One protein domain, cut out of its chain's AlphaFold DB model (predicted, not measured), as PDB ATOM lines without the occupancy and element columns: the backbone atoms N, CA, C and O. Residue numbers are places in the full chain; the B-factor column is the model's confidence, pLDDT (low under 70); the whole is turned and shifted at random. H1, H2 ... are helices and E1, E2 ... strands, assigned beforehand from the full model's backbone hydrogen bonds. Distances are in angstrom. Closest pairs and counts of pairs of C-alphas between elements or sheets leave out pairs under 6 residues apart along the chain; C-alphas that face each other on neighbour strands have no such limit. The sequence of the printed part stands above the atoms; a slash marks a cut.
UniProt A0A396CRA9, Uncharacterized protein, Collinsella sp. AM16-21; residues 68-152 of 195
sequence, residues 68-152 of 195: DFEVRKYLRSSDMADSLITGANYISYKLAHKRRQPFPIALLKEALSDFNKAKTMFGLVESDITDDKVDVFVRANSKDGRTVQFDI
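This is residues 68 to 152 of the 195 residues of an uncharacterized protein of Collinsella sp. AM16-21 (UniProt A0A396CRA9). What is the main picture? A twisted wall of four antiparallel strands, in the order E2 E1 E3 E4, has two short helices, H1 and H2, over one face, and its other face is bare. Residues 78 to 85, between E1 and E2, stick out beyond one end. What is the make-up? The 85 printed residues, of mixed class, hold four named strands and two named helices, in chain order E1 E2 H1 H2 E3 E4. The whole is loose, with a radius of gyration of the C-alphas of 15.3 A, and spans 47 by 28 by 20 A.

How do the strands pair? E1, residues 68 to 74, and E2, residues 90 to 96, form an antiparallel hairpin, with N 71 and O 93 within hydrogen-bond range at 2.9 A. E1 is also antiparallel to E3, residues 134 to 142, with N 70 and O 137 at 2.8 A. E3 and E4, residues 147 to 151, form another antiparallel hairpin, with N 140 and O 148 at 2.8 A. Where are the helices? H1, residues 105 to 113, and H2, residues 115 to 120, are on the same face, over E3; on the local plane H1 runs along the strands, at 26 degrees to E3, and H2 across them, at 74 degrees. The closest C-alphas of H2 and E3, Lys 119 and Val 136, are 6.6 A apart. H1 and H2 only just touch, with 3 pairs of C-alphas within 8 A, and only at the corner, the closest being Ala 111 and Ala 118 at 4.8 A. What do the backbones show? In H1 and H2 every O i to N i+4 pair is within hydrogen-bond range. E2, H1 H2 and E3 make a split strand-helix-strand unit, two strands running the same way with E1 between them, and its crossover is right-handed.

Where does the first strand begin? C-alpha 68 of E1 is at (-24.311, -14.187, 25.483). Which strand is longest? E3 is 25.3 A from first to last C-alpha, against 19.4 A for E1 and 18.7 A for E2. Where does the last strand end? C-alpha 151 of E4 is at (-30.856, -11.589, 35.377).

How far does it reach? The two C-alphas farthest apart, those of Asp 79 and Asp 144, are 47.9 A apart, and the printed part has no cut. Which links are long, and where is confidence low? The links E1 to E2 and H2 to E3 are long, and pLDDT is under 70 at residues 76 to 89 and 122 to 132.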
ATOM      1  N   ASP A  68     -25.430 -14.352  24.559       92.00
ATOM      2  CA  ASP A  68     -24.311 -14.187  25.483       92.00
ATOM      3  C   ASP A  68     -24.689 -14.351  26.953       92.00
ATOM      4  O   ASP A  68     -25.858 -14.245  27.335       92.00
ATOM      5  N   PHE A  69     -23.646 -14.572  27.750       89.75
ATOM      6  CA  PHE A  69     -23.639 -14.467  29.204       89.75
ATOM      7  C   PHE A  69     -22.797 -13.257  29.605       89.75
ATOM      8  O   PHE A  69     -21.703 -13.057  29.074       89.75
ATOM      9  N   GLU A  70     -23.287 -12.466  30.551       89.88
ATOM     10  CA  GLU A  70     -22.588 -11.323  31.123       89.88
ATOM     11  C   GLU A  70     -22.532 -11.475  32.647       89.88
ATOM     12  O   GLU A  70     -23.568 -11.504  33.303       89.88
ATOM     13  N   VAL A  71     -21.334 -11.548  33.222       87.88
ATOM     14  CA  VAL A  71     -21.134 -11.579  34.678       87.88
ATOM     15  C   VAL A  71     -20.663 -10.207  35.132       87.88
ATOM     16  O   VAL A  71     -19.646  -9.711  34.643       87.88
ATOM     17  N   ARG A  72     -21.393  -9.599  36.070       86.44
ATOM     18  CA  ARG A  72     -21.067  -8.299  36.662       86.44
ATOM     19  C   ARG A  72     -20.652  -8.473  38.112       86.44
ATOM     20  O   ARG A  72     -21.450  -8.905  38.938       86.44
ATOM     21  N   LYS A  73     -19.416  -8.086  38.424       81.06
ATOM     22  CA  LYS A  73     -18.894  -8.010  39.790       81.06
ATOM     23  C   LYS A  73     -18.881  -6.553  40.240       81.06
ATOM     24  O   LYS A  73     -18.154  -5.745  39.661       81.06
ATOM     25  N   TYR A  74     -19.660  -6.214  41.262       77.62
ATOM     26  CA  TYR A  74     -19.678  -4.855  41.804       77.62
ATOM     27  C   TYR A  74     -18.482  -4.639  42.730       77.62
ATOM     28  O   TYR A  74     -18.157  -5.488  43.557       77.62
ATOM     29  N   LEU A  75     -17.812  -3.501  42.569       71.75
ATOM     30  CA  LEU A  75     -16.649  -3.131  43.362       71.75
ATOM     31  C   LEU A  75     -17.103  -2.461  44.660       71.75
ATOM     32  O   LEU A  75     -17.914  -1.532  44.635       71.75
ATOM     33  N   ARG A  76     -16.548  -2.898  45.796       61.75
ATOM     34  CA  ARG A  76     -16.673  -2.163  47.058       61.75
ATOM     35  C   ARG A  76     -15.826  -0.891  46.967       61.75
ATOM     36  O   ARG A  76     -14.658  -0.947  46.584       61.75
ATOM     37  N   SER A  77     -16.425   0.253  47.293       55.88
ATOM     38  CA  SER A  77     -15.702   1.523  47.365       55.88
ATOM     39  C   SER A  77     -14.646   1.424  48.466       55.88
ATOM     40  O   SER A  77     -14.992   1.215  49.626       55.88
ATOM     41  N   SER A  78     -13.368   1.536  48.104       52.75
ATOM     42  CA  SER A  78     -12.292   1.789  49.062       52.75
ATOM     43  C   SER A  78     -11.900   3.264  48.956       52.75
ATOM     44  O   SER A  78     -11.270   3.698  47.997       52.75
ATOM     45  N   ASP A  79     -12.396   4.036  49.919       49.66
ATOM     46  CA  ASP A  79     -11.786   5.221  50.543       49.66
ATOM     47  C   ASP A  79     -11.218   6.384  49.697       49.66
ATOM     48  O   ASP A  79     -10.479   7.216  50.218       49.66
ATOM     49  N   MET A  80     -11.575   6.536  48.417       47.59
ATOM     50  CA  MET A  80     -11.120   7.696  47.620       47.59
ATOM     51  C   MET A  80     -12.198   8.451  46.827       47.59
ATOM     52  O   MET A  80     -11.866   9.353  46.058       47.59
ATOM     53  N   ALA A  81     -13.486   8.144  47.009       47.66
ATOM     54  CA  ALA A  81     -14.560   8.731  46.195       47.66
ATOM     55  C   ALA A  81     -15.815   9.147  46.983       47.66
ATOM     56  O   ALA A  81     -16.918   9.128  46.448       47.66
ATOM     57  N   ASP A  82     -15.655   9.595  48.227       48.34
ATOM     58  CA  ASP A  82     -16.765  10.024  49.097       48.34
ATOM     59  C   ASP A  82     -17.395  11.390  48.735       48.34
ATOM     60  O   ASP A  82     -18.072  12.009  49.552       48.34
ATOM     61  N   SER A  83     -17.216  11.895  47.506       46.84
ATOM     62  CA  SER A  83     -17.776  13.201  47.097       46.84
ATOM     63  C   SER A  83     -18.746  13.179  45.918       46.84
ATOM     64  O   SER A  83     -19.323  14.215  45.592       46.84
ATOM     65  N   LEU A  84     -19.003  12.026  45.301       45.28
ATOM     66  CA  LEU A  84     -20.002  11.918  44.240       45.28
ATOM     67  C   LEU A  84     -20.837  10.663  44.457       45.28
ATOM     68  O   LEU A  84     -20.333   9.619  44.843       45.28
ATOM     69  N   ILE A  85     -22.137  10.786  44.227       52.25
ATOM     70  CA  ILE A  85     -23.136   9.719  44.298       52.25
ATOM     71  C   ILE A  85     -22.728   8.597  43.322       52.25
ATOM     72  O   ILE A  85     -23.139   8.595  42.167       52.25
ATOM     73  N   THR A  86     -21.883   7.659  43.746       46.81
ATOM     74  CA  THR A  86     -21.409   6.541  42.914       46.81
ATOM     75  C   THR A  86     -21.649   5.219  43.621       46.81
ATOM     76  O   THR A  86     -20.730   4.493  43.992       46.81
ATOM     77  N   GLY A  87     -22.926   4.889  43.799       46.50
ATOM     78  CA  GLY A  87     -23.322   3.496  43.930       46.50
ATOM     79  C   GLY A  87     -23.155   2.807  42.574       46.50
ATOM     80  O   GLY A  87     -23.736   3.262  41.595       46.50
ATOM     81  N   ALA A  88     -22.406   1.703  42.554       57.56
ATOM     82  CA  ALA A  88     -22.336   0.704  41.480       57.56
ATOM     83  C   ALA A  88     -21.292   0.883  40.355       57.56
ATOM     84  O   ALA A  88     -21.604   0.693  39.180       57.56
ATOM     85  N   ASN A  89     -20.019   1.099  40.698       66.62
ATOM     86  CA  ASN A  89     -18.944   0.679  39.788       66.62
ATOM     87  C   ASN A  89     -18.903  -0.859  39.739       66.62
ATOM     88  O   ASN A  89     -18.844  -1.506  40.786       66.62
ATOM     89  N   TYR A  90     -18.938  -1.450  38.545       76.50
ATOM     90  CA  TYR A  90     -18.816  -2.898  38.351       76.50
ATOM     91  C   TYR A  90     -17.835  -3.229  37.228       76.50
ATOM     92  O   TYR A  90     -17.670  -2.464  36.279       76.50
ATOM     93  N   ILE A  91     -17.209  -4.399  37.324       78.81
ATOM     94  CA  ILE A  91     -16.457  -5.008  36.227       78.81
ATOM     95  C   ILE A  91     -17.371  -6.034  35.560       78.81
ATOM     96  O   ILE A  91     -17.991  -6.848  36.246       78.81
ATOM     97  N   SER A  92     -17.481  -5.973  34.231       84.69
ATOM     98  CA  SER A  92     -18.316  -6.878  33.437       84.69
ATOM     99  C   SER A  92     -17.482  -7.728  32.493       84.69
ATOM    100  O   SER A  92     -16.606  -7.222  31.789       84.69
ATOM    101  N   TYR A  93     -17.799  -9.018  32.462       85.25
ATOM    102  CA  TYR A  93     -17.217  -9.989  31.549       85.25
ATOM    103  C   TYR A  93     -18.311 -10.621  30.718       85.25
ATOM    104  O   TYR A  93     -19.307 -11.106  31.249       85.25
ATOM    105  N   LYS A  94     -18.108 -10.611  29.403       88.31
ATOM    106  CA  LYS A  94     -19.112 -11.035  28.439       88.31
ATOM    107  C   LYS A  94     -18.600 -12.191  27.587       88.31
ATOM    108  O   LYS A  94     -17.647 -12.027  26.828       88.31
ATOM    109  N   LEU A  95     -19.275 -13.335  27.670       87.62
ATOM    110  CA  LEU A  95     -19.087 -14.480  26.784       87.62
ATOM    111  C   LEU A  95     -20.149 -14.408  25.702       87.62
ATOM    112  O   LEU A  95     -21.296 -14.776  25.932       87.62
ATOM    113  N   ALA A  96     -19.761 -13.941  24.522       90.00
ATOM    114  CA  ALA A  96     -20.614 -13.970  23.344       90.00
ATOM    115  C   ALA A  96     -20.211 -15.113  22.421       90.00
ATOM    116  O   ALA A  96     -19.038 -15.490  22.331       90.00
ATOM    117  N   HIS A  97     -21.185 -15.658  21.707       86.62
ATOM    118  CA  HIS A  97     -20.890 -16.692  20.735       86.62
ATOM    119  C   HIS A  97     -20.202 -16.142  19.478       86.62
ATOM    120  O   HIS A  97     -20.299 -14.963  19.124       86.62
ATOM    121  N   LYS A  98     -19.548 -17.027  18.718       86.56
ATOM    122  CA  LYS A  98     -19.026 -16.684  17.388       86.56
ATOM    123  C   LYS A  98     -20.174 -16.430  16.412       86.56
ATOM    124  O   LYS A  98     -21.260 -16.994  16.537       86.56
ATOM    125  N   ARG A  99     -19.947 -15.594  15.397       85.06
ATOM    126  CA  ARG A  99     -20.967 -15.239  14.395       85.06
ATOM    127  C   ARG A  99     -21.666 -16.493  13.835       85.06
ATOM    128  O   ARG A  99     -20.996 -17.399  13.353       85.06
ATOM    129  N   ARG A 100     -23.010 -16.500  13.855       84.44
ATOM    130  CA  ARG A 100     -23.885 -17.609  13.396       84.44
ATOM    131  C   ARG A 100     -23.741 -18.935  14.166       84.44
ATOM    132  O   ARG A 100     -24.202 -19.958  13.673       84.44
ATOM    133  N   GLN A 101     -23.141 -18.932  15.353       90.62
ATOM    134  CA  GLN A 101     -22.987 -20.129  16.184       90.62
ATOM    135  C   GLN A 101     -23.536 -19.897  17.595       90.62
ATOM    136  O   GLN A 101     -22.757 -19.942  18.540       90.62
ATOM    137  N   PRO A 102     -24.838 -19.602  17.758       89.62
ATOM    138  CA  PRO A 102     -25.375 -19.251  19.061       89.62
ATOM    139  C   PRO A 102     -25.296 -20.415  20.051       89.62
ATOM    140  O   PRO A 102     -25.320 -21.584  19.659       89.62
ATOM    141  N   PHE A 103     -25.189 -20.092  21.338       91.25
ATOM    142  CA  PHE A 103     -25.084 -21.103  22.385       91.25
ATOM    143  C   PHE A 103     -26.410 -21.869  22.533       91.25
ATOM    144  O   PHE A 103     -27.493 -21.296  22.352       91.25
ATOM    145  N   PRO A 104     -26.361 -23.165  22.882       89.75
ATOM    146  CA  PRO A 104     -27.564 -23.957  23.100       89.75
ATOM    147  C   PRO A 104     -28.283 -23.546  24.395       89.75
ATOM    148  O   PRO A 104     -27.647 -23.190  25.383       89.75
ATOM    149  N   ILE A 105     -29.613 -23.695  24.429       88.06
ATOM    150  CA  ILE A 105     -30.431 -23.459  25.640       88.06
ATOM    151  C   ILE A 105     -30.031 -24.378  26.803       88.06
ATOM    152  O   ILE A 105     -30.195 -24.011  27.963       88.06
ATOM    153  N   ALA A 106     -29.448 -25.544  26.512       85.81
ATOM    154  CA  ALA A 106     -28.904 -26.437  27.534       85.81
ATOM    155  C   ALA A 106     -27.889 -25.734  28.457       85.81
ATOM    156  O   ALA A 106     -27.886 -26.001  29.653       85.81
ATOM    157  N   LEU A 107     -27.106 -24.781  27.934       85.44
ATOM    158  CA  LEU A 107     -26.143 -24.015  28.730       85.44
ATOM    159  C   LEU A 107     -26.836 -23.086  29.742       85.44
ATOM    160  O   LEU A 107     -26.345 -22.898  30.849       85.44
ATOM    161  N   LEU A 108     -28.004 -22.537  29.388       84.94
ATOM    162  CA  LEU A 108     -28.826 -21.760  30.320       84.94
ATOM    163  C   LEU A 108     -29.453 -22.658  31.396       84.94
ATOM    164  O   LEU A 108     -29.450 -22.283  32.562       84.94
ATOM    165  N   LYS A 109     -29.946 -23.851  31.028       82.44
ATOM    166  CA  LYS A 109     -30.464 -24.834  32.001       82.44
ATOM    167  C   LYS A 109     -29.403 -25.194  33.040       82.44
ATOM    168  O   LYS A 109     -29.686 -25.191  34.232       82.44
ATOM    169  N   GLU A 110     -28.179 -25.437  32.582       83.62
ATOM    170  CA  GLU A 110     -27.039 -25.713  33.452       83.62
ATOM    171  C   GLU A 110     -26.722 -24.524  34.373       83.62
ATOM    172  O   GLU A 110     -26.619 -24.703  35.585       83.62
ATOM    173  N   ALA A 111     -26.659 -23.305  33.826       82.44
ATOM    174  CA  ALA A 111     -26.395 -22.090  34.598       82.44
ATOM    175  C   ALA A 111     -27.464 -21.793  35.668       82.44
ATOM    176  O   ALA A 111     -27.131 -21.296  36.740       82.44
ATOM    177  N   LEU A 112     -28.734 -22.107  35.391       80.12
ATOM    178  CA  LEU A 112     -29.827 -21.984  36.362       80.12
ATOM    179  C   LEU A 112     -29.765 -23.071  37.444       80.12
ATOM    180  O   LEU A 112     -30.105 -22.805  38.592       80.12
ATOM    181  N   SER A 113     -29.328 -24.283  37.088       80.25
ATOM    182  CA  SER A 113     -29.193 -25.393  38.042       80.25
ATOM    183  C   SER A 113     -27.989 -25.254  38.976       80.25
ATOM    184  O   SER A 113     -28.042 -25.710  40.115       80.25
ATOM    185  N   ASP A 114     -26.916 -24.611  38.509       81.81
ATOM    186  CA  ASP A 114     -25.696 -24.368  39.271       81.81
ATOM    187  C   ASP A 114     -25.247 -22.917  39.072       81.81
ATOM    188  O   ASP A 114     -24.389 -22.579  38.248       81.81
ATOM    189  N   PHE A 115     -25.863 -22.032  39.856       78.00
ATOM    190  CA  PHE A 115     -25.575 -20.606  39.791       78.00
ATOM    191  C   PHE A 115     -24.117 -20.285  40.166       78.00
ATOM    192  O   PHE A 115     -23.535 -19.339  39.636       78.00
ATOM    193  N   ASN A 116     -23.478 -21.093  41.021       78.56
ATOM    194  CA  ASN A 116     -22.061 -20.921  41.343       78.56
ATOM    195  C   ASN A 116     -21.184 -21.197  40.118       78.56
ATOM    196  O   ASN A 116     -20.273 -20.421  39.818       78.56
ATOM    197  N   LYS A 117     -21.499 -22.233  39.338       79.62
ATOM    198  CA  LYS A 117     -20.842 -22.480  38.052       79.62
ATOM    199  C   LYS A 117     -21.094 -21.356  37.046       79.62
ATOM    200  O   LYS A 117     -20.180 -20.974  36.320       79.62
ATOM    201  N   ALA A 118     -22.290 -20.765  37.039       79.56
ATOM    202  CA  ALA A 118     -22.590 -19.608  36.193       79.56
ATOM    203  C   ALA A 118     -21.748 -18.370  36.562       79.56
ATOM    204  O   ALA A 118     -21.180 -17.731  35.677       79.56
ATOM    205  N   LYS A 119     -21.597 -18.066  37.860       77.56
ATOM    206  CA  LYS A 119     -20.732 -16.974  38.353       77.56
ATOM    207  C   LYS A 119     -19.263 -17.186  37.998       77.56
ATOM    208  O   LYS A 119     -18.558 -16.240  37.652       77.56
ATOM    209  N   THR A 120     -18.802 -18.429  38.104       75.31
ATOM    210  CA  THR A 120     -17.396 -18.802  37.910       75.31
ATOM    211  C   THR A 120     -17.065 -19.195  36.470       75.31
ATOM    212  O   THR A 120     -15.914 -19.514  36.187       75.31
ATOM    213  N   MET A 121     -18.016 -19.097  35.528       71.75
ATOM    214  CA  MET A 121     -17.861 -19.496  34.116       71.75
ATOM    215  C   MET A 121     -16.638 -18.864  33.424       71.75
ATOM    216  O   MET A 121     -16.085 -19.432  32.486       71.75
ATOM    217  N   PHE A 122     -16.194 -17.704  33.908       65.62
ATOM    218  CA  PHE A 122     -15.032 -16.979  33.393       65.62
ATOM    219  C   PHE A 122     -13.752 -17.152  34.224       65.62
ATOM    220  O   PHE A 122     -12.733 -16.561  33.883       65.62
ATOM    221  N   GLY A 123     -13.794 -17.910  35.324       59.94
ATOM    222  CA  GLY A 123     -12.670 -18.078  36.252       59.94
ATOM    223  C   GLY A 123     -12.318 -16.822  37.060       59.94
ATOM    224  O   GLY A 123     -11.191 -16.696  37.520       59.94
ATOM    225  N   LEU A 124     -13.250 -15.870  37.193       53.59
ATOM    226  CA  LEU A 124     -12.988 -14.529  37.748       53.59
ATOM    227  C   LEU A 124     -13.597 -14.280  39.130       53.59
ATOM    228  O   LEU A 124     -13.235 -13.318  39.804       53.59
ATOM    229  N   VAL A 125     -14.528 -15.133  39.544       58.34
ATOM    230  CA  VAL A 125     -15.006 -15.197  40.921       58.34
ATOM    231  C   VAL A 125     -14.401 -16.477  41.475       58.34
ATOM    232  O   VAL A 125     -14.693 -17.556  40.962       58.34
ATOM    233  N   GLU A 126     -13.493 -16.368  42.443       57.94
ATOM    234  CA  GLU A 126     -13.056 -17.546  43.195       57.94
ATOM    235  C   GLU A 126     -14.290 -18.172  43.853       57.94
ATOM    236  O   GLU A 126     -15.189 -17.449  44.291       57.94
ATOM    237  N   SER A 127     -14.349 -19.506  43.914       56.81
ATOM    238  CA  SER A 127     -15.477 -20.258  44.492       56.81
ATOM    239  C   SER A 127     -15.840 -19.826  45.918       56.81
ATOM    240  O   SER A 127     -16.951 -20.090  46.375       56.81
ATOM    241  N   ASP A 128     -14.919 -19.133  46.585       51.28
ATOM    242  CA  ASP A 128     -14.930 -18.860  48.014       51.28
ATOM    243  C   ASP A 128     -15.313 -17.395  48.333       51.28
ATOM    244  O   ASP A 128     -15.429 -17.017  49.501       51.28
ATOM    245  N   ILE A 129     -15.555 -16.550  47.316       54.56
ATOM    246  CA  ILE A 129     -15.984 -15.155  47.516       54.56
ATOM    247  C   ILE A 129     -17.487 -15.125  47.809       54.56
ATOM    248  O   ILE A 129     -18.334 -15.153  46.917       54.56
ATOM    249  N   THR A 130     -17.808 -15.043  49.096       54.16
ATOM    250  CA  THR A 130     -19.177 -14.993  49.632       54.16
ATOM    251  C   THR A 130     -19.738 -13.575  49.755       54.16
ATOM    252  O   THR A 130     -20.940 -13.412  49.944       54.16
ATOM    253  N   ASP A 131     -18.888 -12.554  49.617       54.62
ATOM    254  CA  ASP A 131     -19.173 -11.206  50.126       54.62
ATOM    255  C   ASP A 131     -19.386 -10.143  49.017       54.62
ATOM    256  O   ASP A 131     -19.906  -9.054  49.271       54.62
ATOM    257  N   ASP A 132     -19.044 -10.448  47.761       61.22
ATOM    258  CA  ASP A 132     -19.249  -9.531  46.632       61.22
ATOM    259  C   ASP A 132     -20.584  -9.807  45.928       61.22
ATOM    260  O   ASP A 132     -20.894 -10.941  45.556       61.22
ATOM    261  N   LYS A 133     -21.375  -8.751  45.693       74.75
ATOM    262  CA  LYS A 133     -22.576  -8.853  44.860       74.75
ATOM    263  C   LYS A 133     -22.144  -9.178  43.427       74.75
ATOM    264  O   LYS A 133     -21.415  -8.400  42.804       74.75
ATOM    265  N   VAL A 134     -22.580 -10.332  42.927       78.81
ATOM    266  CA  VAL A 134     -22.323 -10.804  41.563       78.81
ATOM    267  C   VAL A 134     -23.656 -11.077  40.886       78.81
ATOM    268  O   VAL A 134     -24.377 -11.987  41.299       78.81
ATOM    269  N   ASP A 135     -23.936 -10.319  39.831       84.88
ATOM    270  CA  ASP A 135     -25.123 -10.500  38.999       84.88
ATOM    271  C   ASP A 135     -24.713 -11.230  37.712       84.88
ATOM    272  O   ASP A 135     -23.635 -10.979  37.156       84.88
ATOM    273  N   VAL A 136     -25.569 -12.123  37.215       85.06
ATOM    274  CA  VAL A 136     -25.330 -12.837  35.955       85.06
ATOM    275  C   VAL A 136     -26.505 -12.576  35.034       85.06
ATOM    276  O   VAL A 136     -27.630 -12.972  35.315       85.06
ATOM    277  N   PHE A 137     -26.238 -11.926  33.911       87.50
ATOM    278  CA  PHE A 137     -27.229 -11.650  32.888       87.50
ATOM    279  C   PHE A 137     -27.063 -12.608  31.720       87.50
ATOM    280  O   PHE A 137     -25.949 -12.936  31.308       87.50
ATOM    281  N   VAL A 138     -28.183 -13.007  31.134       87.69
ATOM    282  CA  VAL A 138     -28.210 -13.836  29.935       87.69
ATOM    283  C   VAL A 138     -29.027 -13.127  28.873       87.69
ATOM    284  O   VAL A 138     -30.142 -12.675  29.137       87.69
ATOM    285  N   ARG A 139     -28.479 -13.030  27.659       89.50
ATOM    286  CA  ARG A 139     -29.232 -12.599  26.479       89.50
ATOM    287  C   ARG A 139     -29.644 -13.813  25.667       89.50
ATOM    288  O   ARG A 139     -28.787 -14.509  25.134       89.50
ATOM    289  N   ALA A 140     -30.941 -14.052  25.532       88.06
ATOM    290  CA  ALA A 140     -31.498 -15.181  24.797       88.06
ATOM    291  C   ALA A 140     -32.312 -14.724  23.583       88.06
ATOM    292  O   ALA A 140     -33.067 -13.754  23.643       88.06
ATOM    293  N   ASN A 141     -32.182 -15.458  22.483       86.31
ATOM    294  CA  ASN A 141     -33.012 -15.308  21.297       86.31
ATOM    295  C   ASN A 141     -34.251 -16.187  21.446       86.31
ATOM    296  O   ASN A 141     -34.155 -17.413  21.536       86.31
ATOM    297  N   SER A 142     -35.414 -15.555  21.457       82.38
ATOM    298  CA  SER A 142     -36.719 -16.198  21.502       82.38
ATOM    299  C   SER A 142     -37.122 -16.755  20.135       82.38
ATOM    300  O   SER A 142     -36.660 -16.299  19.083       82.38
ATOM    301  N   LYS A 143     -37.994 -17.768  20.141       80.12
ATOM    302  CA  LYS A 143     -38.596 -18.345  18.929       80.12
ATOM    303  C   LYS A 143     -39.414 -17.312  18.141       80.12
ATOM    304  O   LYS A 143     -39.508 -17.442  16.925       80.12
ATOM    305  N   ASP A 144     -39.909 -16.261  18.802       72.19
ATOM    306  CA  ASP A 144     -40.596 -15.112  18.180       72.19
ATOM    307  C   ASP A 144     -39.648 -14.118  17.467       72.19
ATOM    308  O   ASP A 144     -40.097 -13.107  16.925       72.19
ATOM    309  N   GLY A 145     -38.335 -14.384  17.454       74.44
ATOM    310  CA  GLY A 145     -37.334 -13.576  16.754       74.44
ATOM    311  C   GLY A 145     -36.791 -12.382  17.542       74.44
ATOM    312  O   GLY A 145     -36.055 -11.574  16.977       74.44
ATOM    313  N   ARG A 146     -37.124 -12.251  18.831       75.38
ATOM    314  CA  ARG A 146     -36.595 -11.192  19.706       75.38
ATOM    315  C   ARG A 146     -35.385 -11.664  20.507       75.38
ATOM    316  O   ARG A 146     -35.300 -12.830  20.875       75.38
ATOM    317  N   THR A 147     -34.500 -10.735  20.859       81.94
ATOM    318  CA  THR A 147     -33.433 -10.963  21.845       81.94
ATOM    319  C   THR A 147     -33.835 -10.323  23.171       81.94
ATOM    320  O   THR A 147     -34.139  -9.131  23.215       81.94
ATOM    321  N   VAL A 148     -33.848 -11.105  24.249       80.69
ATOM    322  CA  VAL A 148     -34.255 -10.679  25.597       80.69
ATOM    323  C   VAL A 148     -33.080 -10.844  26.549       80.69
ATOM    324  O   VAL A 148     -32.415 -11.872  26.508       80.69
ATOM    325  N   GLN A 149     -32.834  -9.846  27.398       83.88
ATOM    326  CA  GLN A 149     -31.859  -9.917  28.487       83.88
ATOM    327  C   GLN A 149     -32.587 -10.074  29.823       83.88
ATOM    328  O   GLN A 149     -33.539  -9.337  30.077       83.88
ATOM    329  N   PHE A 150     -32.133 -10.993  30.670       79.31
ATOM    330  CA  PHE A 150     -32.654 -11.188  32.026       79.31
ATOM    331  C   PHE A 150     -31.524 -11.545  32.994       79.31
ATOM    332  O   PHE A 150     -30.469 -12.025  32.577       79.31
ATOM    333  N   ASP A 151     -31.750 -11.261  34.272       82.50
ATOM    334  CA  ASP A 151     -30.856 -11.589  35.377       82.50
ATOM    335  C   ASP A 151     -31.215 -12.979  35.920       82.50
ATOM    336  O   ASP A 151     -32.382 -13.241  36.209       82.50
ATOM    337  N   ILE A 152     -30.232 -13.874  36.014       80.12
ATOM    338  CA  ILE A 152     -30.394 -15.218  36.589       80.12
ATOM    339  C   ILE A 152     -29.893 -15.298  38.039       80.12
ATOM    340  O   ILE A 152     -29.891 -16.379  38.621       80.12
TER     341      ILE A 152